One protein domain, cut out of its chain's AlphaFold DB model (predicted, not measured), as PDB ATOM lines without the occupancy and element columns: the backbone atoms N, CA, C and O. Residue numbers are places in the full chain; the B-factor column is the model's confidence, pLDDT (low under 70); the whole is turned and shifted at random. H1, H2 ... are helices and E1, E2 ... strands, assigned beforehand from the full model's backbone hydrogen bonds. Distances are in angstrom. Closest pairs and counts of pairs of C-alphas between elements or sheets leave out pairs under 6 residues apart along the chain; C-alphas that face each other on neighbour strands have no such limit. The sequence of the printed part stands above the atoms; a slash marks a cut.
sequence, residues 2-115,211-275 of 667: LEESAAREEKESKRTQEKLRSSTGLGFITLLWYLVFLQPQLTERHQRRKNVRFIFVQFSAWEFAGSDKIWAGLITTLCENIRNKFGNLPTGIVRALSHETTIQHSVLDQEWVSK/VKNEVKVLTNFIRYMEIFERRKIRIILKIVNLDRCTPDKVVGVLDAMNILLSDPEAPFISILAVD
ATOM      1  N   LEU A   2     -47.168  -5.749  20.654       69.44
ATOM      2  CA  LEU A   2     -46.093  -4.738  20.665       69.44
ATOM      3  C   LEU A   2     -45.788  -4.195  22.074       69.44
ATOM      4  O   LEU A   2     -44.631  -4.151  22.485       69.44
ATOM      5  N   GLU A   3     -46.824  -3.873  22.846       71.25
ATOM      6  CA  GLU A   3     -46.684  -3.418  24.237       71.25
ATOM      7  C   GLU A   3     -46.079  -4.500  25.140       71.25
ATOM      8  O   GLU A   3     -45.166  -4.247  25.921       71.25
ATOM      9  N   GLU A   4     -46.522  -5.747  24.974       73.12
ATOM     10  CA  GLU A   4     -45.986  -6.879  25.727       73.12
ATOM     11  C   GLU A   4     -44.521  -7.173  25.367       73.12
ATOM     12  O   GLU A   4     -43.722  -7.491  26.251       73.12
ATOM     13  N   SER A   5     -44.135  -7.030  24.091       70.50
ATOM     14  CA  SER A   5     -42.728  -7.139  23.691       70.50
ATOM     15  C   SER A   5     -41.866  -6.047  24.317       70.50
ATOM     16  O   SER A   5     -40.779  -6.366  24.794       70.50
ATOM     17  N   ALA A   6     -42.363  -4.809  24.396       71.56
ATOM     18  CA  ALA A   6     -41.650  -3.698  25.026       71.56
ATOM     19  C   ALA A   6     -41.493  -3.909  26.545       71.56
ATOM     20  O   ALA A   6     -40.410  -3.732  27.098       71.56
ATOM     21  N   ALA A   7     -42.537  -4.397  27.223       72.69
ATOM     22  CA  ALA A   7     -42.473  -4.719  28.649       72.69
ATOM     23  C   ALA A   7     -41.507  -5.883  28.954       72.69
ATOM     24  O   ALA A   7     -40.813  -5.884  29.974       72.69
ATOM     25  N   ARG A   8     -41.444  -6.898  28.080       73.06
ATOM     26  CA  ARG A   8     -40.468  -7.995  28.195       73.06
ATOM     27  C   ARG A   8     -39.045  -7.515  27.902       73.06
ATOM     28  O   ARG A   8     -38.125  -7.948  28.587       73.06
ATOM     29  N   GLU A   9     -38.872  -6.608  26.946       70.06
ATOM     30  CA  GLU A   9     -37.589  -5.971  26.629       70.06
ATOM     31  C   GLU A   9     -37.030  -5.198  27.830       70.06
ATOM     32  O   GLU A   9     -35.862  -5.371  28.178       70.06
ATOM     33  N   GLU A  10     -37.868  -4.431  28.527       70.94
ATOM     34  CA  GLU A  10     -37.459  -3.696  29.727       70.94
ATOM     35  C   GLU A  10     -37.057  -4.632  30.883       70.94
ATOM     36  O   GLU A  10     -36.115  -4.365  31.630       70.94
ATOM     37  N   LYS A  11     -37.741  -5.773  31.026       73.69
ATOM     38  CA  LYS A  11     -37.389  -6.794  32.027       73.69
ATOM     39  C   LYS A  11     -36.073  -7.496  31.694       73.69
ATOM     40  O   LYS A  11     -35.312  -7.822  32.603       73.69
ATOM     41  N   GLU A  12     -35.794  -7.738  30.415       65.44
ATOM     42  CA  GLU A  12     -34.543  -8.374  29.999       65.44
ATOM     43  C   GLU A  12     -33.343  -7.436  30.082       65.44
ATOM     44  O   GLU A  12     -32.298  -7.867  30.564       65.44
ATOM     45  N   SER A  13     -33.494  -6.163  29.709       63.34
ATOM     46  CA  SER A  13     -32.415  -5.173  29.829       63.34
ATOM     47  C   SER A  13     -31.985  -4.970  31.286       63.34
ATOM     48  O   SER A  13     -30.789  -4.913  31.577       63.34
ATOM     49  N   LYS A  14     -32.942  -4.975  32.224       69.50
ATOM     50  CA  LYS A  14     -32.674  -4.952  33.674       69.50
ATOM     51  C   LYS A  14     -31.976  -6.223  34.171       69.50
ATOM     52  O   LYS A  14     -31.178  -6.146  35.101       69.50
ATOM     53  N   ARG A  15     -32.252  -7.383  33.561       67.62
ATOM     54  CA  ARG A  15     -31.688  -8.685  33.962       67.62
ATOM     55  C   ARG A  15     -30.256  -8.902  33.468       67.62
ATOM     56  O   ARG A  15     -29.468  -9.503  34.188       67.62
ATOM     57  N   THR A  16     -29.931  -8.480  32.246       61.78
ATOM     58  CA  THR A  16     -28.617  -8.738  31.627       61.78
ATOM     59  C   THR A  16     -27.652  -7.558  31.717       61.78
ATOM     60  O   THR A  16     -26.466  -7.755  31.478       61.78
ATOM     61  N   GLN A  17     -28.132  -6.351  32.053       60.41
ATOM     62  CA  GLN A  17     -27.368  -5.088  32.044       60.41
ATOM     63  C   GLN A  17     -26.698  -4.738  30.698       60.41
ATOM     64  O   GLN A  17     -25.921  -3.789  30.601       60.41
ATOM     65  N   GLU A  18     -27.023  -5.458  29.624       61.97
ATOM     66  CA  GLU A  18     -26.486  -5.207  28.291       61.97
ATOM     67  C   GLU A  18     -27.370  -4.219  27.524       61.97
ATOM     68  O   GLU A  18     -28.573  -4.436  27.364       61.97
ATOM     69  N   LYS A  19     -26.773  -3.152  26.980       61.50
ATOM     70  CA  LYS A  19     -27.483  -2.232  26.078       61.50
ATOM     71  C   LYS A  19     -27.720  -2.892  24.716       61.50
ATOM     72  O   LYS A  19     -26.811  -3.513  24.159       61.50
ATOM     73  N   LEU A  20     -28.927  -2.721  24.162       62.06
ATOM     74  CA  LEU A  20     -29.200  -3.074  22.767       62.06
ATOM     75  C   LEU A  20     -28.297  -2.260  21.836       62.06
ATOM     76  O   LEU A  20     -28.058  -1.071  22.054       62.06
ATOM     77  N   ARG A  21     -27.835  -2.904  20.764       68.06
ATOM     78  CA  ARG A  21     -27.156  -2.223  19.662       68.06
ATOM     79  C   ARG A  21     -28.218  -1.819  18.649       68.06
ATOM     80  O   ARG A  21     -28.916  -2.678  18.111       68.06
ATOM     81  N   SER A  22     -28.382  -0.518  18.428       62.81
ATOM     82  CA  SER A  22     -29.293  -0.025  17.399       62.81
ATOM     83  C   SER A  22     -28.667  -0.212  16.020       62.81
ATOM     84  O   SER A  22     -27.477   0.010  15.822       62.81
ATOM     85  N   SER A  23     -29.483  -0.586  15.042       60.69
ATOM     86  CA  SER A  23     -29.112  -0.605  13.623       60.69
ATOM     87  C   SER A  23     -29.225   0.785  12.964       60.69
ATOM     88  O   SER A  23     -28.986   0.925  11.769       60.69
ATOM     89  N   THR A  24     -29.556   1.830  13.736       62.78
ATOM     90  CA  THR A  24     -29.849   3.194  13.257       62.78
ATOM     91  C   THR A  24     -28.818   4.207  13.778       62.78
ATOM     92  O   THR A  24     -28.435   4.155  14.950       62.78
ATOM     93  N   GLY A  25     -28.376   5.139  12.923       67.38
ATOM     94  CA  GLY A  25     -27.407   6.196  13.265       67.38
ATOM     95  C   GLY A  25     -25.951   5.703  13.302       67.38
ATOM     96  O   GLY A  25     -25.532   4.945  12.436       67.38
ATOM     97  N   LEU A  26     -25.176   6.082  14.327       59.72
ATOM     98  CA  LEU A  26     -23.799   5.585  14.562       59.72
ATOM     99  C   LEU A  26     -23.732   4.048  14.711       59.72
ATOM    100  O   LEU A  26     -22.722   3.415  14.392       59.72
ATOM    101  N   GLY A  27     -24.842   3.436  15.129       64.56
ATOM    102  CA  GLY A  27     -25.037   1.988  15.171       64.56
ATOM    103  C   GLY A  27     -24.983   1.303  13.796       64.56
ATOM    104  O   GLY A  27     -24.609   0.141  13.688       64.56
ATOM    105  N   PHE A  28     -25.265   2.033  12.716       67.62
ATOM    106  CA  PHE A  28     -25.189   1.506  11.353       67.62
ATOM    107  C   PHE A  28     -23.741   1.293  10.884       67.62
ATOM    108  O   PHE A  28     -23.431   0.300  10.230       67.62
ATOM    109  N   ILE A  29     -22.831   2.195  11.263       66.31
ATOM    110  CA  ILE A  29     -21.400   2.082  10.939       66.31
ATOM    111  C   ILE A  29     -20.790   0.898  11.694       66.31
ATOM    112  O   ILE A  29     -20.042   0.106  11.121       66.31
ATOM    113  N   THR A  30     -21.166   0.727  12.966       67.56
ATOM    114  CA  THR A  30     -20.769  -0.463  13.733       67.56
ATOM    115  C   THR A  30     -21.381  -1.733  13.146       67.56
ATOM    116  O   THR A  30     -20.676  -2.721  12.994       67.56
ATOM    117  N   LEU A  31     -22.637  -1.724  12.702       70.25
ATOM    118  CA  LEU A  31     -23.242  -2.855  11.993       70.25
ATOM    119  C   LEU A  31     -22.468  -3.225  10.716       70.25
ATOM    120  O   LEU A  31     -22.174  -4.401  10.500       70.25
ATOM    121  N   LEU A  32     -22.084  -2.235   9.906       67.50
ATOM    122  CA  LEU A  32     -21.324  -2.436   8.670       67.50
ATOM    123  C   LEU A  32     -19.925  -3.006   8.944       67.50
ATOM    124  O   LEU A  32     -19.470  -3.908   8.246       67.50
ATOM    125  N   TRP A  33     -19.279  -2.552  10.016       69.19
ATOM    126  CA  TRP A  33     -18.020  -3.121  10.487       69.19
ATOM    127  C   TRP A  33     -18.144  -4.585  10.903       69.19
ATOM    128  O   TRP A  33     -17.361  -5.435  10.470       69.19
ATOM    129  N   TYR A  34     -19.145  -4.892  11.730       70.06
ATOM    130  CA  TYR A  34     -19.394  -6.256  12.183       70.06
ATOM    131  C   TYR A  34     -19.685  -7.179  10.992       70.06
ATOM    132  O   TYR A  34     -19.151  -8.282  10.941       70.06
ATOM    133  N   LEU A  35     -20.424  -6.696   9.989       68.38
ATOM    134  CA  LEU A  35     -20.776  -7.463   8.791       68.38
ATOM    135  C   LEU A  35     -19.567  -7.869   7.949       68.38
ATOM    136  O   LEU A  35     -19.480  -9.000   7.452       68.38
ATOM    137  N   VAL A  36     -18.633  -6.938   7.777       65.00
ATOM    138  CA  VAL A  36     -17.447  -7.153   6.950       65.00
ATOM    139  C   VAL A  36     -16.446  -8.057   7.674       65.00
ATOM    140  O   VAL A  36     -15.956  -9.017   7.076       65.00
ATOM    141  N   PHE A  37     -16.187  -7.816   8.964       60.06
ATOM    142  CA  PHE A  37     -15.026  -8.383   9.663       60.06
ATOM    143  C   PHE A  37     -15.325  -9.523  10.643       60.06
ATOM    144  O   PHE A  37     -14.414 -10.299  10.959       60.06
ATOM    145  N   LEU A  38     -16.559  -9.646  11.135       62.56
ATOM    146  CA  LEU A  38     -16.917 -10.601  12.182       62.56
ATOM    147  C   LEU A  38     -17.935 -11.628  11.672       62.56
ATOM    148  O   LEU A  38     -18.830 -11.331  10.884       62.56
ATOM    149  N   GLN A  39     -17.758 -12.874  12.098       61.72
ATOM    150  CA  GLN A  39     -18.694 -13.963  11.859       61.72
ATOM    151  C   GLN A  39     -19.496 -14.194  13.145       61.72
ATOM    152  O   GLN A  39     -18.888 -14.328  14.215       61.72
ATOM    153  N   PRO A  40     -20.836 -14.207  13.069       67.50
ATOM    154  CA  PRO A  40     -21.659 -14.420  14.248       67.50
ATOM    155  C   PRO A  40     -21.634 -15.900  14.652       67.50
ATOM    156  O   PRO A  40     -21.666 -16.784  13.790       67.50
ATOM    157  N   GLN A  41     -21.619 -16.171  15.956       63.28
ATOM    158  CA  GLN A  41     -21.833 -17.511  16.507       63.28
ATOM    159  C   GLN A  41     -23.093 -17.527  17.373       63.28
ATOM    160  O   GLN A  41     -23.343 -16.607  18.151       63.28
ATOM    161  N   LEU A  42     -23.913 -18.570  17.221       62.47
ATOM    162  CA  LEU A  42     -25.155 -18.704  17.979       62.47
ATOM    163  C   LEU A  42     -24.866 -19.321  19.358       62.47
ATOM    164  O   LEU A  42     -24.749 -20.536  19.484       62.47
ATOM    165  N   THR A  43     -24.755 -18.485  20.391       63.69
ATOM    166  CA  THR A  43     -24.531 -18.917  21.786       63.69
ATOM    167  C   THR A  43     -25.835 -19.375  22.466       63.69
ATOM    168  O   THR A  43     -26.900 -18.802  22.211       63.69
ATOM    169  N   GLU A  44     -25.778 -20.316  23.424       64.44
ATOM    170  CA  GLU A  44     -26.939 -20.729  24.253       64.44
ATOM    171  C   GLU A  44     -27.646 -19.544  24.933       64.44
ATOM    172  O   GLU A  44     -28.871 -19.532  25.099       64.44
ATOM    173  N   ARG A  45     -26.884 -18.504  25.296       63.53
ATOM    174  CA  ARG A  45     -27.416 -17.268  25.880       63.53
ATOM    175  C   ARG A  45     -28.453 -16.614  24.968       63.53
ATOM    176  O   ARG A  45     -29.477 -16.169  25.473       63.53
ATOM    177  N   HIS A  46     -28.247 -16.607  23.648       65.12
ATOM    178  CA  HIS A  46     -29.199 -16.053  22.676       65.12
ATOM    179  C   HIS A  46     -30.473 -16.894  22.550       65.12
ATOM    180  O   HIS A  46     -31.567 -16.339  22.433       65.12
ATOM    181  N   GLN A  47     -30.369 -18.222  22.658       65.69
ATOM    182  CA  GLN A  47     -31.547 -19.095  22.663       65.69
ATOM    183  C   GLN A  47     -32.423 -18.884  23.907       65.69
ATOM    184  O   GLN A  47     -33.649 -18.944  23.798       65.69
ATOM    185  N   ARG A  48     -31.831 -18.553  25.065       67.88
ATOM    186  CA  ARG A  48     -32.569 -18.299  26.319       67.88
ATOM    187  C   ARG A  48     -33.196 -16.899  26.429       67.88
ATOM    188  O   ARG A  48     -34.016 -16.697  27.326       67.88
ATOM    189  N   ARG A  49     -32.864 -15.955  25.534       70.56
ATOM    190  CA  ARG A  49     -33.476 -14.610  25.496       70.56
ATOM    191  C   ARG A  49     -34.967 -14.688  25.115       70.56
ATOM    192  O   ARG A  49     -35.364 -15.469  24.238       70.56
ATOM    193  N   LYS A  50     -35.796 -13.893  25.789       70.62
ATOM    194  CA  LYS A  50     -37.259 -13.774  25.639       70.62
ATOM    195  C   LYS A  50     -37.685 -12.438  25.018       70.62
ATOM    196  O   LYS A  50     -38.877 -12.271  24.754       70.62
ATOM    197  N   ASN A  51     -36.764 -11.507  24.771       76.94
ATOM    198  CA  ASN A  51     -37.023 -10.277  24.031       76.94
ATOM    199  C   ASN A  51     -37.257 -10.586  22.543       76.94
ATOM    200  O   ASN A  51     -36.398 -11.126  21.846       76.94
ATOM    201  N   VAL A  52     -38.452 -10.255  22.050       80.94
ATOM    202  CA  VAL A  52     -38.858 -10.529  20.667       80.94
ATOM    203  C   VAL A  52     -39.304  -9.236  20.000       80.94
ATOM    204  O   VAL A  52     -40.225  -8.580  20.476       80.94
ATOM    205  N   ARG A  53     -38.687  -8.896  18.869       84.06
ATOM    206  CA  ARG A  53     -39.150  -7.863  17.944       84.06
ATOM    207  C   ARG A  53     -40.003  -8.503  16.862       84.06
ATOM    208  O   ARG A  53     -39.534  -9.370  16.127       84.06
ATOM    209  N   PHE A  54     -41.231  -8.018  16.724       86.38
ATOM    210  CA  PHE A  54     -42.141  -8.446  15.670       86.38
ATOM    211  C   PHE A  54     -42.053  -7.524  14.451       86.38
ATOM    212  O   PHE A  54     -42.131  -6.299  14.566       86.38
ATOM    213  N   ILE A  55     -41.906  -8.114  13.267       87.12
ATOM    214  CA  ILE A  55     -41.942  -7.415  11.982       87.12
ATOM    215  C   ILE A  55     -43.186  -7.865  11.233       87.12
ATOM    216  O   ILE A  55     -43.243  -8.983  10.743       87.12
ATOM    217  N   PHE A  56     -44.176  -6.983  11.132       89.12
ATOM    218  CA  PHE A  56     -45.370  -7.244  10.336       89.12
ATOM    219  C   PHE A  56     -45.103  -6.988   8.852       89.12
ATOM    220  O   PHE A  56     -44.578  -5.926   8.501       89.12
ATOM    221  N   VAL A  57     -45.477  -7.964   8.029       90.12
ATOM    222  CA  VAL A  57     -45.476  -7.956   6.564       90.12
ATOM    223  C   VAL A  57     -46.898  -8.286   6.126       90.12
ATOM    224  O   VAL A  57     -47.428  -9.326   6.511       90.12
ATOM    225  N   GLN A  58     -47.535  -7.394   5.372       89.94
ATOM    226  CA  GLN A  58     -48.877  -7.617   4.838       89.94
ATOM    227  C   GLN A  58     -48.776  -8.005   3.367       89.94
ATOM    228  O   GLN A  58     -48.126  -7.311   2.591       89.94
ATOM    229  N   PHE A  59     -49.425  -9.107   3.010       89.94
ATOM    230  CA  PHE A  59     -49.518  -9.611   1.652       89.94
ATOM    231  C   PHE A  59     -50.987  -9.844   1.291       89.94
ATOM    232  O   PHE A  59     -51.680 -10.643   1.925       89.94
ATOM    233  N   SER A  60     -51.458  -9.143   0.263       88.50
ATOM    234  CA  SER A  60     -52.779  -9.354  -0.327       88.50
ATOM    235  C   SER A  60     -52.615 -10.155  -1.615       88.50
ATOM    236  O   SER A  60     -52.022  -9.666  -2.574       88.50
ATOM    237  N   ALA A  61     -53.148 -11.378  -1.661       85.25
ATOM    238  CA  ALA A  61     -53.028 -12.231  -2.846       85.25
ATOM    239  C   ALA A  61     -53.711 -11.611  -4.083       85.25
ATOM    240  O   ALA A  61     -53.253 -11.805  -5.210       85.25
ATOM    241  N   TRP A  62     -54.748 -10.793  -3.867       83.69
ATOM    242  CA  TRP A  62     -55.477 -10.081  -4.921       83.69
ATOM    243  C   TRP A  62     -54.610  -9.091  -5.714       83.69
ATOM    244  O   TRP A  62     -54.760  -8.996  -6.929       83.69
ATOM    245  N   GLU A  63     -53.661  -8.400  -5.070       83.69
ATOM    246  CA  GLU A  63     -52.768  -7.434  -5.745       83.69
ATOM    247  C   GLU A  63     -51.908  -8.099  -6.827       83.69
ATOM    248  O   GLU A  63     -51.537  -7.475  -7.818       83.69
ATOM    249  N   PHE A  64     -51.640  -9.394  -6.659       80.38
ATOM    250  CA  PHE A  64     -50.822 -10.196  -7.560       80.38
ATOM    251  C   PHE A  64     -51.656 -11.185  -8.382       80.38
ATOM    252  O   PHE A  64     -51.082 -12.003  -9.103       80.38
ATOM    253  N   ALA A  65     -52.992 -11.110  -8.338       76.75
ATOM    254  CA  ALA A  65     -53.878 -12.040  -9.044       76.75
ATOM    255  C   ALA A  65     -53.691 -12.006 -10.570       76.75
ATOM    256  O   ALA A  65     -53.864 -13.035 -11.226       76.75
ATOM    257  N   GLY A  66     -53.284 -10.857 -11.123       74.25
ATOM    258  CA  GLY A  66     -52.946 -10.696 -12.541       74.25
ATOM    259  C   GLY A  66     -51.595 -11.295 -12.948       74.25
ATOM    260  O   GLY A  66     -51.337 -11.445 -14.135       74.25
ATOM    261  N   SER A  67     -50.737 -11.663 -11.991       75.44
ATOM    262  CA  SER A  67     -49.460 -12.323 -12.279       75.44
ATOM    263  C   SER A  67     -49.641 -13.829 -12.480       75.44
ATOM    264  O   SER A  67     -50.520 -14.450 -11.870       75.44
ATOM    265  N   ASP A  68     -48.787 -14.437 -13.304       68.69
ATOM    266  CA  ASP A  68     -48.818 -15.886 -13.537       68.69
ATOM    267  C   ASP A  68     -48.534 -16.678 -12.255       68.69
ATOM    268  O   ASP A  68     -49.081 -17.767 -12.060       68.69
ATOM    269  N   LYS A  69     -47.707 -16.128 -11.354       73.19
ATOM    270  CA  LYS A  69     -47.236 -16.796 -10.134       73.19
ATOM    271  C   LYS A  69     -47.383 -15.897  -8.891       73.19
ATOM    272  O   LYS A  69     -46.486 -15.123  -8.563       73.19
ATOM    273  N   ILE A  70     -48.484 -16.049  -8.145       79.94
ATOM    274  CA  ILE A  70     -48.793 -15.229  -6.946       79.94
ATOM    275  C   ILE A  70     -47.740 -15.378  -5.836       79.94
ATOM    276  O   ILE A  70     -47.391 -14.406  -5.166       79.94
ATOM    277  N   TRP A  71     -47.179 -16.573  -5.648       78.12
ATOM    278  CA  TRP A  71     -46.163 -16.816  -4.621       78.12
ATOM    279  C   TRP A  71     -44.851 -16.053  -4.862       78.12
ATOM    280  O   TRP A  71     -44.144 -15.735  -3.908       78.12
ATOM    281  N   ALA A  72     -44.522 -15.711  -6.112       76.88
ATOM    282  CA  ALA A  72     -43.376 -14.850  -6.398       76.88
ATOM    283  C   ALA A  72     -43.608 -13.435  -5.841       76.88
ATOM    284  O   ALA A  72     -42.693 -12.826  -5.282       76.88
ATOM    285  N   GLY A  73     -44.856 -12.954  -5.898       78.31
ATOM    286  CA  GLY A  73     -45.292 -11.742  -5.206       78.31
ATOM    287  C   GLY A  73     -45.112 -11.840  -3.689       78.31
ATOM    288  O   GLY A  73     -44.617 -10.900  -3.067       78.31
ATOM    289  N   LEU A  74     -45.414 -12.996  -3.086       84.06
ATOM    290  CA  LEU A  74     -45.226 -13.229  -1.645       84.06
ATOM    291  C   LEU A  74     -43.757 -13.081  -1.225       84.06
ATOM    292  O   LEU A  74     -43.439 -12.379  -0.268       84.06
ATOM    293  N   ILE A  75     -42.842 -13.710  -1.961       80.94
ATOM    294  CA  ILE A  75     -41.406 -13.657  -1.650       80.94
ATOM    295  C   ILE A  75     -40.845 -12.258  -1.922       80.94
ATOM    296  O   ILE A  75     -40.059 -11.738  -1.132       80.94
ATOM    297  N   THR A  76     -41.278 -11.614  -3.006       78.94
ATOM    298  CA  THR A  76     -40.832 -10.258  -3.356       78.94
ATOM    299  C   THR A  76     -41.255  -9.247  -2.294       78.94
ATOM    300  O   THR A  76     -40.424  -8.469  -1.822       78.94
ATOM    301  N   THR A  77     -42.515  -9.297  -1.852       83.75
ATOM    302  CA  THR A  77     -43.031  -8.424  -0.785       83.75
ATOM    303  C   THR A  77     -42.363  -8.699   0.560       83.75
ATOM    304  O   THR A  77     -42.086  -7.758   1.309       83.75
ATOM    305  N   LEU A  78     -42.036  -9.958   0.865       84.94
ATOM    306  CA  LEU A  78     -41.252 -10.326   2.044       84.94
ATOM    307  C   LEU A  78     -39.851  -9.692   2.002       84.94
ATOM    308  O   LEU A  78     -39.454  -9.005   2.946       84.94
ATOM    309  N   CYS A  79     -39.124  -9.870   0.898       77.69
ATOM    310  CA  CYS A  79     -37.787  -9.310   0.699       77.69
ATOM    311  C   CYS A  79     -37.787  -7.775   0.749       77.69
ATOM    312  O   CYS A  79     -36.929  -7.180   1.404       77.69
ATOM    313  N   GLU A  80     -38.765  -7.126   0.118       80.44
ATOM    314  CA  GLU A  80     -38.886  -5.669   0.094       80.44
ATOM    315  C   GLU A  80     -39.184  -5.085   1.479       80.44
ATOM    316  O   GLU A  80     -38.534  -4.124   1.890       80.44
ATOM    317  N   ASN A  81     -40.085  -5.702   2.245       83.25
ATOM    318  CA  ASN A  81     -40.387  -5.251   3.603       83.25
ATOM    319  C   ASN A  81     -39.204  -5.427   4.562       83.25
ATOM    320  O   ASN A  81     -38.980  -4.580   5.432       83.25
ATOM    321  N   ILE A  82     -38.426  -6.500   4.410       81.44
ATOM    322  CA  ILE A  82     -37.208  -6.708   5.205       81.44
ATOM    323  C   ILE A  82     -36.158  -5.664   4.820       81.44
ATOM    324  O   ILE A  82     -35.599  -4.999   5.693       81.44
ATOM    325  N   ARG A  83     -35.956  -5.428   3.523       75.94
ATOM    326  CA  ARG A  83     -35.044  -4.399   3.017       75.94
ATOM    327  C   ARG A  83     -35.412  -2.996   3.508       75.94
ATOM    328  O   ARG A  83     -34.539  -2.292   4.003       75.94
ATOM    329  N   ASN A  84     -36.686  -2.614   3.472       80.31
ATOM    330  CA  ASN A  84     -37.132  -1.297   3.939       80.31
ATOM    331  C   ASN A  84     -36.890  -1.089   5.444       80.31
ATOM    332  O   ASN A  84     -36.657   0.037   5.875       80.31
ATOM    333  N   LYS A  85     -36.904  -2.159   6.254       79.06
ATOM    334  CA  LYS A  85     -36.678  -2.069   7.709       79.06
ATOM    335  C   LYS A  85     -35.213  -2.140   8.136       79.06
ATOM    336  O   LYS A  85     -34.888  -1.578   9.180       79.06
ATOM    337  N   PHE A  86     -34.353  -2.830   7.385       74.06
ATOM    338  CA  PHE A  86     -32.927  -2.992   7.721       74.06
ATOM    339  C   PHE A  86     -31.972  -2.189   6.817       74.06
ATOM    340  O   PHE A  86     -30.787  -2.082   7.126       74.06
ATOM    341  N   GLY A  87     -32.474  -1.586   5.737       71.50
ATOM    342  CA  GLY A  87     -31.710  -0.805   4.765       71.50
ATOM    343  C   GLY A  87     -31.078  -1.653   3.652       71.50
ATOM    344  O   GLY A  87     -30.756  -2.825   3.835       71.50
ATOM    345  N   ASN A  88     -30.855  -1.029   2.489       68.06
ATOM    346  CA  ASN A  88     -30.375  -1.707   1.273       68.06
ATOM    347  C   ASN A  88     -28.935  -2.239   1.395       68.06
ATOM    348  O   ASN A  88     -28.601  -3.296   0.857       68.06
ATOM    349  N   LEU A  89     -28.074  -1.503   2.104       61.88
ATOM    350  CA  LEU A  89     -26.642  -1.795   2.217       61.88
ATOM    351  C   LEU A  89     -26.357  -3.034   3.092       61.88
ATOM    352  O   LEU A  89     -25.671  -3.933   2.602       61.88
ATOM    353  N   PRO A  90     -26.903  -3.175   4.321       65.94
ATOM    354  CA  PRO A  90     -26.722  -4.385   5.125       65.94
ATOM    355  C   PRO A  90     -27.197  -5.657   4.429       65.94
ATOM    356  O   PRO A  90     -26.493  -6.665   4.442       65.94
ATOM    357  N   THR A  91     -28.360  -5.605   3.773       68.69
ATOM    358  CA  THR A  91     -28.906  -6.756   3.042       68.69
ATOM    359  C   THR A  91     -28.029  -7.143   1.851       68.69
ATOM    360  O   THR A  91     -27.810  -8.330   1.610       68.69
ATOM    361  N   GLY A  92     -27.476  -6.157   1.134       64.44
ATOM    362  CA  GLY A  92     -26.570  -6.388   0.006       64.44
ATOM    363  C   GLY A  92     -25.224  -6.982   0.434       64.44
ATOM    364  O   GLY A  92     -24.745  -7.932  -0.186       64.44
ATOM    365  N   ILE A  93     -24.645  -6.479   1.531       64.69
ATOM    366  CA  ILE A  93     -23.366  -6.950   2.087       64.69
ATOM    367  C   ILE A  93     -23.492  -8.381   2.616       64.69
ATOM    368  O   ILE A  93     -22.652  -9.225   2.302       64.69
ATOM    369  N   VAL A  94     -24.550  -8.688   3.375       65.38
ATOM    370  CA  VAL A  94     -24.787 -10.059   3.852       65.38
ATOM    371  C   VAL A  94     -24.976 -10.997   2.678       65.38
ATOM    372  O   VAL A  94     -24.336 -12.040   2.664       65.38
ATOM    373  N   ARG A  95     -25.769 -10.643   1.661       64.62
ATOM    374  CA  ARG A  95     -25.943 -11.515   0.492       64.62
ATOM    375  C   ARG A  95     -24.619 -11.783  -0.234       64.62
ATOM    376  O   ARG A  95     -24.367 -12.921  -0.609       64.62
ATOM    377  N   ALA A  96     -23.764 -10.771  -0.387       60.47
ATOM    378  CA  ALA A  96     -22.456 -10.926  -1.026       60.47
ATOM    379  C   ALA A  96     -21.482 -11.807  -0.216       60.47
ATOM    380  O   ALA A  96     -20.667 -12.511  -0.803       60.47
ATOM    381  N   LEU A  97     -21.566 -11.779   1.121       56.09
ATOM    382  CA  LEU A  97     -20.656 -12.497   2.027       56.09
ATOM    383  C   LEU A  97     -21.189 -13.863   2.504       56.09
ATOM    384  O   LEU A  97     -20.415 -14.687   2.989       56.09
ATOM    385  N   SER A  98     -22.498 -14.103   2.408       52.81
ATOM    386  CA  SER A  98     -23.170 -15.267   3.014       52.81
ATOM    387  C   SER A  98     -23.345 -16.450   2.075       52.81
ATOM    388  O   SER A  98     -23.902 -17.462   2.491       52.81
ATOM    389  N   HIS A  99     -22.860 -16.366   0.834       50.50
ATOM    390  CA  HIS A  99     -22.955 -17.480  -0.111       50.50
ATOM    391  C   HIS A  99     -22.164 -18.728   0.357       50.50
ATOM    392  O   HIS A  99     -22.407 -19.825  -0.136       50.50
ATOM    393  N   GLU A 100     -21.265 -18.598   1.344       40.72
ATOM    394  CA  GLU A 100     -20.397 -19.695   1.815       40.72
ATOM    395  C   GLU A 100     -20.444 -19.972   3.332       40.72
ATOM    396  O   GLU A 100     -19.894 -20.970   3.791       40.72
ATOM    397  N   THR A 101     -21.095 -19.136   4.147       42.50
ATOM    398  CA  THR A 101     -20.954 -19.210   5.616       42.50
ATOM    399  C   THR A 101     -22.226 -19.701   6.301       42.50
ATOM    400  O   THR A 101     -23.098 -18.936   6.704       42.50
ATOM    401  N   THR A 102     -22.324 -21.021   6.465       45.94
ATOM    402  CA  THR A 102     -23.311 -21.625   7.371       45.94
ATOM    403  C   THR A 102     -22.945 -21.237   8.806       45.94
ATOM    404  O   THR A 102     -21.796 -21.394   9.217       45.94
ATOM    405  N   ILE A 103     -23.903 -20.686   9.557       54.97
ATOM    406  CA  ILE A 103     -23.717 -20.285  10.958       54.97
ATOM    407  C   ILE A 103     -23.335 -21.538  11.759       54.97
ATOM    408  O   ILE A 103     -24.134 -22.462  11.883       54.97
ATOM    409  N   GLN A 104     -22.100 -21.600  12.257       47.12
ATOM    410  CA  GLN A 104     -21.631 -22.715  13.078       47.12
ATOM    411  C   GLN A 104     -22.094 -22.528  14.526       47.12
ATOM    412  O   GLN A 104     -21.878 -21.473  15.126       47.12
ATOM    413  N   HIS A 105     -22.696 -23.572  15.096       45.50
ATOM    414  CA  HIS A 105     -22.912 -23.678  16.535       45.50
ATOM    415  C   HIS A 105     -21.560 -23.895  17.211       45.50
ATOM    416  O   HIS A 105     -20.819 -24.805  16.841       45.50
ATOM    417  N   SER A 106     -21.225 -23.066  18.193       39.31
ATOM    418  CA  SER A 106     -20.027 -23.256  19.004       39.31
ATOM    419  C   SER A 106     -20.418 -23.263  20.481       39.31
ATOM    420  O   SER A 106     -21.347 -22.577  20.902       39.31
ATOM    421  N   VAL A 107     -19.726 -24.099  21.254       41.16
ATOM    422  CA  VAL A 107     -19.937 -24.289  22.700       41.16
ATOM    423  C   VAL A 107     -19.281 -23.155  23.512       41.16
ATOM    424  O   VAL A 107     -19.482 -23.055  24.717       41.16
ATOM    425  N   LEU A 108     -18.501 -22.272  22.869       45.91
ATOM    426  CA  LEU A 108     -17.839 -21.154  23.541       45.91
ATOM    427  C   LEU A 108     -18.748 -19.918  23.641       45.91
ATOM    428  O   LEU A 108     -19.410 -19.522  22.687       45.91
ATOM    429  N   ASP A 109     -18.681 -19.238  24.788       51.56
ATOM    430  CA  ASP A 109     -19.429 -18.018  25.146       51.56
ATOM    431  C   ASP A 109     -19.027 -16.746  24.343       51.56
ATOM    432  O   ASP A 109     -19.349 -15.625  24.741       51.56
ATOM    433  N   GLN A 110     -18.315 -16.879  23.215       55.16
ATOM    434  CA  GLN A 110     -17.924 -15.751  22.360       55.16
ATOM    435  C   GLN A 110     -18.955 -15.508  21.248       55.16
ATOM    436  O   GLN A 110     -19.089 -16.302  20.325       55.16
ATOM    437  N   GLU A 111     -19.643 -14.362  21.309       58.25
ATOM    438  CA  GLU A 111     -20.695 -13.975  20.345       58.25
ATOM    439  C   GLU A 111     -20.150 -13.701  18.924       58.25
ATOM    440  O   GLU A 111     -20.885 -13.792  17.938       58.25
ATOM    441  N   TRP A 112     -18.860 -13.361  18.803       61.72
ATOM    442  CA  TRP A 112     -18.246 -12.959  17.539       61.72
ATOM    443  C   TRP A 112     -16.830 -13.502  17.391       61.72
ATOM    444  O   TRP A 112     -15.979 -13.284  18.254       61.72
ATOM    445  N   VAL A 113     -16.552 -14.126  16.247       62.78
ATOM    446  CA  VAL A 113     -15.202 -14.560  15.871       62.78
ATOM    447  C   VAL A 113     -14.769 -13.798  14.623       62.78
ATOM    448  O   VAL A 113     -15.543 -13.622  13.684       62.78
ATOM    449  N   SER A 114     -13.532 -13.297  14.609       57.88
ATOM    450  CA  SER A 114     -12.998 -12.605  13.432       57.88
ATOM    451  C   SER A 114     -12.861 -13.574  12.259       57.88
ATOM    452  O   SER A 114     -12.344 -14.684  12.424       57.88
ATOM    453  N   LYS A 115     -13.285 -13.149  11.064       62.19
ATOM    454  CA  LYS A 115     -13.081 -13.925   9.838       62.19
ATOM    455  C   LYS A 115     -11.573 -14.076   9.589       62.19
ATOM    456  O   LYS A 115     -10.848 -13.084   9.468       62.19
ATOM    457  N   VAL A 211     -35.692 -20.677  -4.852       67.81
ATOM    458  CA  VAL A 211     -36.495 -19.945  -3.865       67.81
ATOM    459  C   VAL A 211     -36.126 -20.366  -2.446       67.81
ATOM    460  O   VAL A 211     -35.913 -19.513  -1.587       67.81
ATOM    461  N   LYS A 212     -36.000 -21.671  -2.184       72.94
ATOM    462  CA  LYS A 212     -35.567 -22.181  -0.879       72.94
ATOM    463  C   LYS A 212     -34.171 -21.667  -0.515       72.94
ATOM    464  O   LYS A 212     -33.943 -21.308   0.640       72.94
ATOM    465  N   ASN A 213     -33.259 -21.575  -1.482       73.00
ATOM    466  CA  ASN A 213     -31.936 -20.984  -1.284       73.00
ATOM    467  C   ASN A 213     -32.030 -19.491  -0.941       73.00
ATOM    468  O   ASN A 213     -31.382 -19.040   0.003       73.00
ATOM    469  N   GLU A 214     -32.880 -18.731  -1.630       73.00
ATOM    470  CA  GLU A 214     -33.090 -17.306  -1.348       73.00
ATOM    471  C   GLU A 214     -33.724 -17.077   0.039       73.00
ATOM    472  O   GLU A 214     -33.277 -16.219   0.807       73.00
ATOM    473  N   VAL A 215     -34.700 -17.903   0.424       76.25
ATOM    474  CA  VAL A 215     -35.297 -17.904   1.771       76.25
ATOM    475  C   VAL A 215     -34.259 -18.279   2.833       76.25
ATOM    476  O   VAL A 215     -34.252 -17.702   3.924       76.25
ATOM    477  N   LYS A 216     -33.336 -19.197   2.529       77.19
ATOM    478  CA  LYS A 216     -32.229 -19.562   3.423       77.19
ATOM    479  C   LYS A 216     -31.253 -18.401   3.618       77.19
ATOM    480  O   LYS A 216     -30.859 -18.126   4.750       77.19
ATOM    481  N   VAL A 217     -30.917 -17.666   2.554       77.12
ATOM    482  CA  VAL A 217     -30.106 -16.434   2.643       77.12
ATOM    483  C   VAL A 217     -30.799 -15.400   3.529       77.12
ATOM    484  O   VAL A 217     -30.162 -14.805   4.401       77.12
ATOM    485  N   LEU A 218     -32.108 -15.223   3.358       78.31
ATOM    486  CA  LEU A 218     -32.906 -14.307   4.168       78.31
ATOM    487  C   LEU A 218     -32.956 -14.724   5.644       78.31
ATOM    488  O   LEU A 218     -32.804 -13.893   6.537       78.31
ATOM    489  N   THR A 219     -33.111 -16.018   5.907       78.56
ATOM    490  CA  THR A 219     -33.106 -16.590   7.260       78.56
ATOM    491  C   THR A 219     -31.755 -16.374   7.939       78.56
ATOM    492  O   THR A 219     -31.707 -15.910   9.077       78.56
ATOM    493  N   ASN A 220     -30.651 -16.608   7.224       78.19
ATOM    494  CA  ASN A 220     -29.300 -16.335   7.718       78.19
ATOM    495  C   ASN A 220     -29.083 -14.843   8.004       78.19
ATOM    496  O   ASN A 220     -28.490 -14.495   9.026       78.19
ATOM    497  N   PHE A 221     -29.605 -13.958   7.148       78.88
ATOM    498  CA  PHE A 221     -29.582 -12.514   7.380       78.88
ATOM    499  C   PHE A 221     -30.318 -12.129   8.668       78.88
ATOM    500  O   PHE A 221     -29.786 -11.371   9.479       78.88
ATOM    501  N   ILE A 222     -31.514 -12.675   8.891       80.88
ATOM    502  CA  ILE A 222     -32.295 -12.388  10.099       80.88
ATOM    503  C   ILE A 222     -31.560 -12.895  11.338       80.88
ATOM    504  O   ILE A 222     -31.400 -12.127  12.278       80.88
ATOM    505  N   ARG A 223     -31.025 -14.123  11.322       78.25
ATOM    506  CA  ARG A 223     -30.222 -14.667  12.435       78.25
ATOM    507  C   ARG A 223     -29.000 -13.799  12.741       78.25
ATOM    508  O   ARG A 223     -28.696 -13.535  13.901       78.25
ATOM    509  N   TYR A 224     -28.319 -13.307  11.706       78.31
ATOM    510  CA  TYR A 224     -27.220 -12.360  11.874       78.31
ATOM    511  C   TYR A 224     -27.705 -11.084  12.591       78.31
ATOM    512  O   TYR A 224     -27.076 -10.619  13.546       78.31
ATOM    513  N   MET A 225     -28.840 -10.524  12.161       77.56
ATOM    514  CA  MET A 225     -29.438  -9.343  12.790       77.56
ATOM    515  C   MET A 225     -29.905  -9.615  14.226       77.56
ATOM    516  O   MET A 225     -29.766  -8.736  15.071       77.56
ATOM    517  N   GLU A 226     -30.394 -10.817  14.544       79.12
ATOM    518  CA  GLU A 226     -30.776 -11.208  15.909       79.12
ATOM    519  C   GLU A 226     -29.582 -11.194  16.871       79.12
ATOM    520  O   GLU A 226     -29.689 -10.721  18.009       79.12
ATOM    521  N   ILE A 227     -28.426 -11.678  16.408       78.19
ATOM    522  CA  ILE A 227     -27.179 -11.687  17.182       78.19
ATOM    523  C   ILE A 227     -26.651 -10.257  17.343       78.19
ATOM    524  O   ILE A 227     -26.263  -9.864  18.444       78.19
ATOM    525  N   PHE A 228     -26.710  -9.442  16.284       76.50
ATOM    526  CA  PHE A 228     -26.296  -8.038  16.332       76.50
ATOM    527  C   PHE A 228     -27.167  -7.185  17.260       76.50
ATOM    528  O   PHE A 228     -26.645  -6.518  18.155       76.50
ATOM    529  N   GLU A 229     -28.487  -7.216  17.072       73.81
ATOM    530  CA  GLU A 229     -29.441  -6.438  17.867       73.81
ATOM    531  C   GLU A 229     -29.675  -7.054  19.257       73.81
ATOM    532  O   GLU A 229     -30.356  -6.445  20.086       73.81
ATOM    533  N   ARG A 230     -29.100  -8.237  19.540       76.19
ATOM    534  CA  ARG A 230     -29.195  -8.941  20.830       76.19
ATOM    535  C   ARG A 230     -30.646  -9.225  21.256       76.19
ATOM    536  O   ARG A 230     -30.954  -9.298  22.453       76.19
ATOM    537  N   ARG A 231     -31.528  -9.417  20.271       78.12
ATOM    538  CA  ARG A 231     -32.965  -9.691  20.419       78.12
ATOM    539  C   ARG A 231     -33.443 -10.665  19.353       78.12
ATOM    540  O   ARG A 231     -32.938 -10.636  18.236       78.12
ATOM    541  N   LYS A 232     -34.446 -11.482  19.669       82.38
ATOM    542  CA  LYS A 232     -35.076 -12.353  18.666       82.38
ATOM    543  C   LYS A 232     -35.942 -11.524  17.729       82.38
ATOM    544  O   LYS A 232     -36.629 -10.605  18.171       82.38
ATOM    545  N   ILE A 233     -35.940 -11.848  16.449       84.94
ATOM    546  CA  ILE A 233     -36.687 -11.155  15.408       84.94
ATOM    547  C   ILE A 233     -37.633 -12.178  14.796       84.94
ATOM    548  O   ILE A 233     -37.213 -13.177  14.226       84.94
ATOM    549  N   ARG A 234     -38.936 -11.929  14.915       87.75
ATOM    550  CA  ARG A 234     -39.972 -12.775  14.316       87.75
ATOM    551  C   ARG A 234     -40.727 -11.983  13.266       87.75
ATOM    552  O   ARG A 234     -41.207 -10.879  13.532       87.75
ATOM    553  N   ILE A 235     -40.822 -12.541  12.071       89.00
ATOM    554  CA  ILE A 235     -41.501 -11.927  10.937       89.00
ATOM    555  C   ILE A 235     -42.902 -12.513  10.855       89.00
ATOM    556  O   ILE A 235     -43.064 -13.709  10.645       89.00
ATOM    557  N   ILE A 236     -43.906 -11.663  11.038       90.88
ATOM    558  CA  ILE A 236     -45.318 -12.018  10.948       90.88
ATOM    559  C   ILE A 236     -45.801 -11.675   9.542       90.88
ATOM    560  O   ILE A 236     -45.949 -10.499   9.204       90.88
ATOM    561  N   LEU A 237     -46.058 -12.704   8.746       91.06
ATOM    562  CA  LEU A 237     -46.564 -12.619   7.384       91.06
ATOM    563  C   LEU A 237     -48.087 -12.771   7.401       91.06
ATOM    564  O   LEU A 237     -48.599 -13.856   7.655       91.06
ATOM    565  N   LYS A 238     -48.820 -11.683   7.160       92.56
ATOM    566  CA  LYS A 238     -50.285 -11.683   7.072       92.56
ATOM    567  C   LYS A 238     -50.702 -11.890   5.622       92.56
ATOM    568  O   LYS A 238     -50.461 -11.005   4.805       92.56
ATOM    569  N   ILE A 239     -51.324 -13.024   5.323       91.38
ATOM    570  CA  ILE A 239     -51.798 -13.401   3.988       91.38
ATOM    571  C   ILE A 239     -53.319 -13.257   3.969       91.38
ATOM    572  O   ILE A 239     -54.013 -13.909   4.751       91.38
ATOM    573  N   VAL A 240     -53.822 -12.384   3.094       90.44
ATOM    574  CA  VAL A 240     -55.245 -12.018   2.993       90.44
ATOM    575  C   VAL A 240     -55.725 -12.158   1.543       90.44
ATOM    576  O   VAL A 240     -54.926 -12.051   0.608       90.44
ATOM    577  N   ASN A 241     -57.033 -12.347   1.356       87.50
ATOM    578  CA  ASN A 241     -57.727 -12.390   0.061       87.50
ATOM    579  C   ASN A 241     -57.307 -13.550  -0.861       87.50
ATOM    580  O   ASN A 241     -57.259 -13.388  -2.082       87.50
ATOM    581  N   LEU A 242     -56.948 -14.705  -0.290       88.12
ATOM    582  CA  LEU A 242     -56.601 -15.896  -1.078       88.12
ATOM    583  C   LEU A 242     -57.838 -16.533  -1.741       88.12
ATOM    584  O   LEU A 242     -57.724 -17.175  -2.778       88.12
ATOM    585  N   ASP A 243     -59.014 -16.293  -1.165       85.56
ATOM    586  CA  ASP A 243     -60.349 -16.683  -1.634       85.56
ATOM    587  C   ASP A 243     -60.719 -16.124  -3.020       85.56
ATOM    588  O   ASP A 243     -61.569 -16.683  -3.706       85.56
ATOM    589  N   ARG A 244     -60.073 -15.040  -3.465       84.19
ATOM    590  CA  ARG A 244     -60.346 -14.391  -4.763       84.19
ATOM    591  C   ARG A 244     -59.465 -14.889  -5.907       84.19
ATOM    592  O   ARG A 244     -59.538 -14.359  -7.017       84.19
ATOM    593  N   CYS A 245     -58.573 -15.835  -5.640       85.44
ATOM    594  CA  CYS A 245     -57.603 -16.324  -6.611       85.44
ATOM    595  C   CYS A 245     -58.076 -17.621  -7.277       85.44
ATOM    596  O   CYS A 245     -58.920 -18.343  -6.756       85.44
ATOM    597  N   THR A 246     -57.513 -17.941  -8.445       87.50
ATOM    598  CA  THR A 246     -57.821 -19.205  -9.127       87.50
ATOM    599  C   THR A 246     -57.251 -20.409  -8.359       87.50
ATOM    600  O   THR A 246     -56.205 -20.265  -7.714       87.50
ATOM    601  N   PRO A 247     -57.868 -21.605  -8.465       89.00
ATOM    602  CA  PRO A 247     -57.468 -22.810  -7.728       89.00
ATOM    603  C   PRO A 247     -55.960 -23.105  -7.735       89.00
ATOM    604  O   PRO A 247     -55.342 -23.242  -6.682       89.00
ATOM    605  N   ASP A 248     -55.329 -23.102  -8.912       85.44
ATOM    606  CA  ASP A 248     -53.897 -23.415  -9.034       85.44
ATOM    607  C   ASP A 248     -52.994 -22.347  -8.393       85.44
ATOM    608  O   ASP A 248     -51.914 -22.647  -7.881       85.44
ATOM    609  N   LYS A 249     -53.435 -21.083  -8.379       85.56
ATOM    610  CA  LYS A 249     -52.690 -19.994  -7.736       85.56
ATOM    611  C   LYS A 249     -52.792 -20.070  -6.213       85.56
ATOM    612  O   LYS A 249     -51.806 -19.780  -5.538       85.56
ATOM    613  N   VAL A 250     -53.946 -20.486  -5.683       88.62
ATOM    614  CA  VAL A 250     -54.157 -20.731  -4.245       88.62
ATOM    615  C   VAL A 250     -53.195 -21.804  -3.742       88.62
ATOM    616  O   VAL A 250     -52.463 -21.566  -2.780       88.62
ATOM    617  N   VAL A 251     -53.132 -22.939  -4.441       86.12
ATOM    618  CA  VAL A 251     -52.204 -24.036  -4.127       86.12
ATOM    619  C   VAL A 251     -50.754 -23.557  -4.148       86.12
ATOM    620  O   VAL A 251     -50.021 -23.790  -3.191       86.12
ATOM    621  N   GLY A 252     -50.356 -22.789  -5.168       83.81
ATOM    622  CA  GLY A 252     -48.992 -22.257  -5.253       83.81
ATOM    623  C   GLY A 252     -48.589 -21.369  -4.066       83.81
ATOM    624  O   GLY A 252     -47.432 -21.390  -3.645       83.81
ATOM    625  N   VAL A 253     -49.524 -20.604  -3.490       87.88
ATOM    626  CA  VAL A 253     -49.264 -19.809  -2.274       87.88
ATOM    627  C   VAL A 253     -49.148 -20.703  -1.039       87.88
ATOM    628  O   VAL A 253     -48.244 -20.483  -0.233       87.88
ATOM    629  N   LEU A 254     -50.010 -21.716  -0.894       87.75
ATOM    630  CA  LEU A 254     -49.945 -22.674   0.220       87.75
ATOM    631  C   LEU A 254     -48.637 -23.481   0.199       87.75
ATOM    632  O   LEU A 254     -47.992 -23.631   1.237       87.75
ATOM    633  N   ASP A 255     -48.185 -23.908  -0.979       82.06
ATOM    634  CA  ASP A 255     -46.898 -24.588  -1.142       82.06
ATOM    635  C   ASP A 255     -45.728 -23.668  -0.780       82.06
ATOM    636  O   ASP A 255     -44.820 -24.063  -0.045       82.06
ATOM    637  N   ALA A 256     -45.761 -22.406  -1.219       82.44
ATOM    638  CA  ALA A 256     -44.742 -21.425  -0.855       82.44
ATOM    639  C   ALA A 256     -44.706 -21.148   0.655       82.44
ATOM    640  O   ALA A 256     -43.625 -21.036   1.232       82.44
ATOM    641  N   MET A 257     -45.864 -21.090   1.317       85.81
ATOM    642  CA  MET A 257     -45.931 -21.004   2.778       85.81
ATOM    643  C   MET A 257     -45.298 -22.229   3.440       85.81
ATOM    644  O   MET A 257     -44.487 -22.066   4.350       85.81
ATOM    645  N   ASN A 258     -45.612 -23.433   2.963       83.06
ATOM    646  CA  ASN A 258     -45.014 -24.668   3.469       83.06
ATOM    647  C   ASN A 258     -43.489 -24.673   3.304       83.06
ATOM    648  O   ASN A 258     -42.776 -25.127   4.196       83.06
ATOM    649  N   ILE A 259     -42.961 -24.101   2.220       81.12
ATOM    650  CA  ILE A 259     -41.513 -23.957   2.004       81.12
ATOM    651  C   ILE A 259     -40.892 -22.957   2.978       81.12
ATOM    652  O   ILE A 259     -39.838 -23.243   3.546       81.12
ATOM    653  N   LEU A 260     -41.543 -21.813   3.209       79.56
ATOM    654  CA  LEU A 260     -41.094 -20.820   4.192       79.56
ATOM    655  C   LEU A 260     -41.057 -21.398   5.615       79.56
ATOM    656  O   LEU A 260     -40.191 -21.023   6.403       79.56
ATOM    657  N   LEU A 261     -41.980 -22.311   5.930       78.94
ATOM    658  CA  LEU A 261     -42.113 -22.965   7.235       78.94
ATOM    659  C   LEU A 261     -41.388 -24.319   7.325       78.94
ATOM    660  O   LEU A 261     -41.409 -24.949   8.378       78.94
ATOM    661  N   SER A 262     -40.737 -24.777   6.249       78.12
ATOM    662  CA  SER A 262     -40.065 -26.085   6.217       78.12
ATOM    663  C   SER A 262     -38.847 -26.159   7.140       78.12
ATOM    664  O   SER A 262     -38.470 -27.249   7.565       78.12
ATOM    665  N   ASP A 263     -38.193 -25.027   7.414       77.88
ATOM    666  CA  ASP A 263     -37.075 -24.963   8.354       77.88
ATOM    667  C   ASP A 263     -37.617 -24.698   9.774       77.88
ATOM    668  O   ASP A 263     -38.187 -23.629  10.012       77.88
ATOM    669  N   PRO A 264     -37.450 -25.632  10.735       69.06
ATOM    670  CA  PRO A 264     -37.961 -25.474  12.099       69.06
ATOM    671  C   PRO A 264     -37.331 -24.290  12.847       69.06
ATOM    672  O   PRO A 264     -37.899 -23.789  13.818       69.06
ATOM    673  N   GLU A 265     -36.165 -23.820  12.406       70.75
ATOM    674  CA  GLU A 265     -35.485 -22.661  12.980       70.75
ATOM    675  C   GLU A 265     -35.839 -21.343  12.271       70.75
ATOM    676  O   GLU A 265     -35.285 -20.288  12.602       70.75
ATOM    677  N   ALA A 266     -36.754 -21.364  11.298       77.19
ATOM    678  CA  ALA A 266     -37.121 -20.171  10.558       77.19
ATOM    679  C   ALA A 266     -37.814 -19.117  11.453       77.19
ATOM    680  O   ALA A 266     -38.678 -19.430  12.279       77.19
ATOM    681  N   PRO A 267     -37.491 -17.822  11.291       84.25
ATOM    682  CA  PRO A 267     -38.096 -16.730  12.054       84.25
ATOM    683  C   PRO A 267     -39.475 -16.295  11.524       84.25
ATOM    684  O   PRO A 267     -39.947 -15.220  11.900       84.25
ATOM    685  N   PHE A 268     -40.124 -17.081  10.659       88.19
ATOM    686  CA  PHE A 268     -41.384 -16.718  10.003       88.19
ATOM    687  C   PHE A 268     -42.607 -17.259  10.756       88.19
ATOM    688  O   PHE A 268     -42.634 -18.407  11.185       88.19
ATOM    689  N   ILE A 269     -43.633 -16.423  10.898       89.75
ATOM    690  CA  ILE A 269     -44.959 -16.774  11.412       89.75
ATOM    691  C   ILE A 269     -45.968 -16.325  10.361       89.75
ATOM    692  O   ILE A 269     -46.152 -15.126  10.157       89.75
ATOM    693  N   SER A 270     -46.624 -17.271   9.700       90.31
ATOM    694  CA  SER A 270     -47.621 -16.968   8.672       90.31
ATOM    695  C   SER A 270     -49.026 -16.993   9.271       90.31
ATOM    696  O   SER A 270     -49.452 -18.004   9.820       90.31
ATOM    697  N   ILE A 271     -49.749 -15.879   9.165       91.75
ATOM    698  CA  ILE A 271     -51.161 -15.752   9.537       91.75
ATOM    699  C   ILE A 271     -51.971 -15.777   8.247       91.75
ATOM    700  O   ILE A 271     -51.880 -14.849   7.441       91.75
ATOM    701  N   LEU A 272     -52.757 -16.833   8.070       91.06
ATOM    702  CA  LEU A 272     -53.628 -17.021   6.918       91.06
ATOM    703  C   LEU A 272     -55.063 -16.641   7.296       91.06
ATOM    704  O   LEU A 272     -55.657 -17.284   8.157       91.06
ATOM    705  N   ALA A 273     -55.608 -15.602   6.664       89.75
ATOM    706  CA  ALA A 273     -57.001 -15.190   6.831       89.75
ATOM    707  C   ALA A 273     -57.802 -15.589   5.585       89.75
ATOM    708  O   ALA A 273     -57.707 -14.927   4.549       89.75
ATOM    709  N   VAL A 274     -58.540 -16.698   5.677       86.94
ATOM    710  CA  VAL A 274     -59.275 -17.306   4.556       86.94
ATOM    711  C   VAL A 274     -60.554 -17.986   5.029       86.94
ATOM    712  O   VAL A 274     -60.642 -18.401   6.184       86.94
ATOM    713  N   ASP A 275     -61.505 -18.149   4.110       87.31
ATOM    714  CA  ASP A 275     -62.640 -19.053   4.281       87.31
ATOM    715  C   ASP A 275     -62.207 -20.499   3.960       87.31
ATOM    716  O   ASP A 275     -61.809 -20.780   2.820       87.31
TER     717      ASP A 275
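AT A GLANCE: This is residues 2 to 115 and 211 to 275 of the 667 residues of the protein "NTPase KAP family P-loop domain containing 1" of Callorhinchus milii (UniProt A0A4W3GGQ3). A strongly twisted sheet of three long strands, E2, E4 and E5, has helices H5, H7 and H8 on one face, making two layers, while H1 only grazes the sheet. At one end, beyond H7, a smaller group holds H2, H6 and the short strand pair E1 and E3. The printed part has 179 residues, with eight named helices and five named strands in the order H1 H2 E1 H3 E2 H4 H5 H6 E3 H7 E4 H8 E5; its class is mixed, helices and strands. The larger sheet runs E2, E4, E5, all parallel, and the smaller, E1 and E3, is antiparallel. The whole is compact, with a radius of gyration of the C-alphas of 17.6 A and spans of 52 by 37 by 32 A.

IN THESE COORDINATES: H1, residues 2 to 16, begins at C-alpha 2 (-46.093, -4.738, 20.665) and is 21.0 A long. H2 is residues 26 to 37, E1 38 to 40 and H3 44 to 48. E2, residues 52 to 60, spans 25.2 A; H4 is residues 61 to 64. H5, residues 70 to 86, is 24.8 A long; H6 is 88 to 97 and E3 112 to 114. H7, residues 211 to 229, spans 26.5 A, and E4, residues 232 to 240, spans 25.5 A. H8, residues 247 to 260, is 20.4 A long, and E5, residues 268 to 273, ends at C-alpha 273 (-57.001, -15.190, 6.831).

HOW THE PARTS SIT: E4 is the inner strand: N 55 and O 234 are 2.9 A apart, N 271 and O 237 2.8 A, both within hydrogen-bond range. E4, H8 and E5 form a strand-helix-strand unit, two parallel neighbour strands with a helix between, whose crossover is right-handed. H5, at a height over the sheet of 8.7 A, lies over E2 and E4. H5 touches H8 at a steep tilt of 40 degrees, the same way, closest at C-alphas 71 and 253, 4.9 A, with residues 70 to 74 of H5 alone. H4 touches H5, closest at C-alphas 64 and 70, 5.5 A. H7 touches H6 with residues 217 to 221 alone, closest at C-alphas 221 and 94, 6.4 A. H6 touches H2, closest at C-alphas 90 and 32, 6.7 A, at a shallow tilt of 14 degrees. In the smaller sheet N 39 and O 113 are 2.8 A apart. H3 and H7 are close but not clearly touching, closest at C-alphas 46 and 227, 7.3 A. Every O i to N i+4 pair is within hydrogen-bond range in H1, H2, H3, H5, H6, H7 and H8; H4 is too short for one.

THE WHOLE: The two farthest C-alphas, of Gln 17 and Thr 246, are 53.1 A apart. Residues 116 to 210 are not printed, and C-alphas 115 and 211 are 27.8 A apart across the cut. The link from H6 to E3 is long. Mean pLDDT of the printed part is 73.6; 67 residues are under 70, among them residues 12 to 30 and 88 to 115.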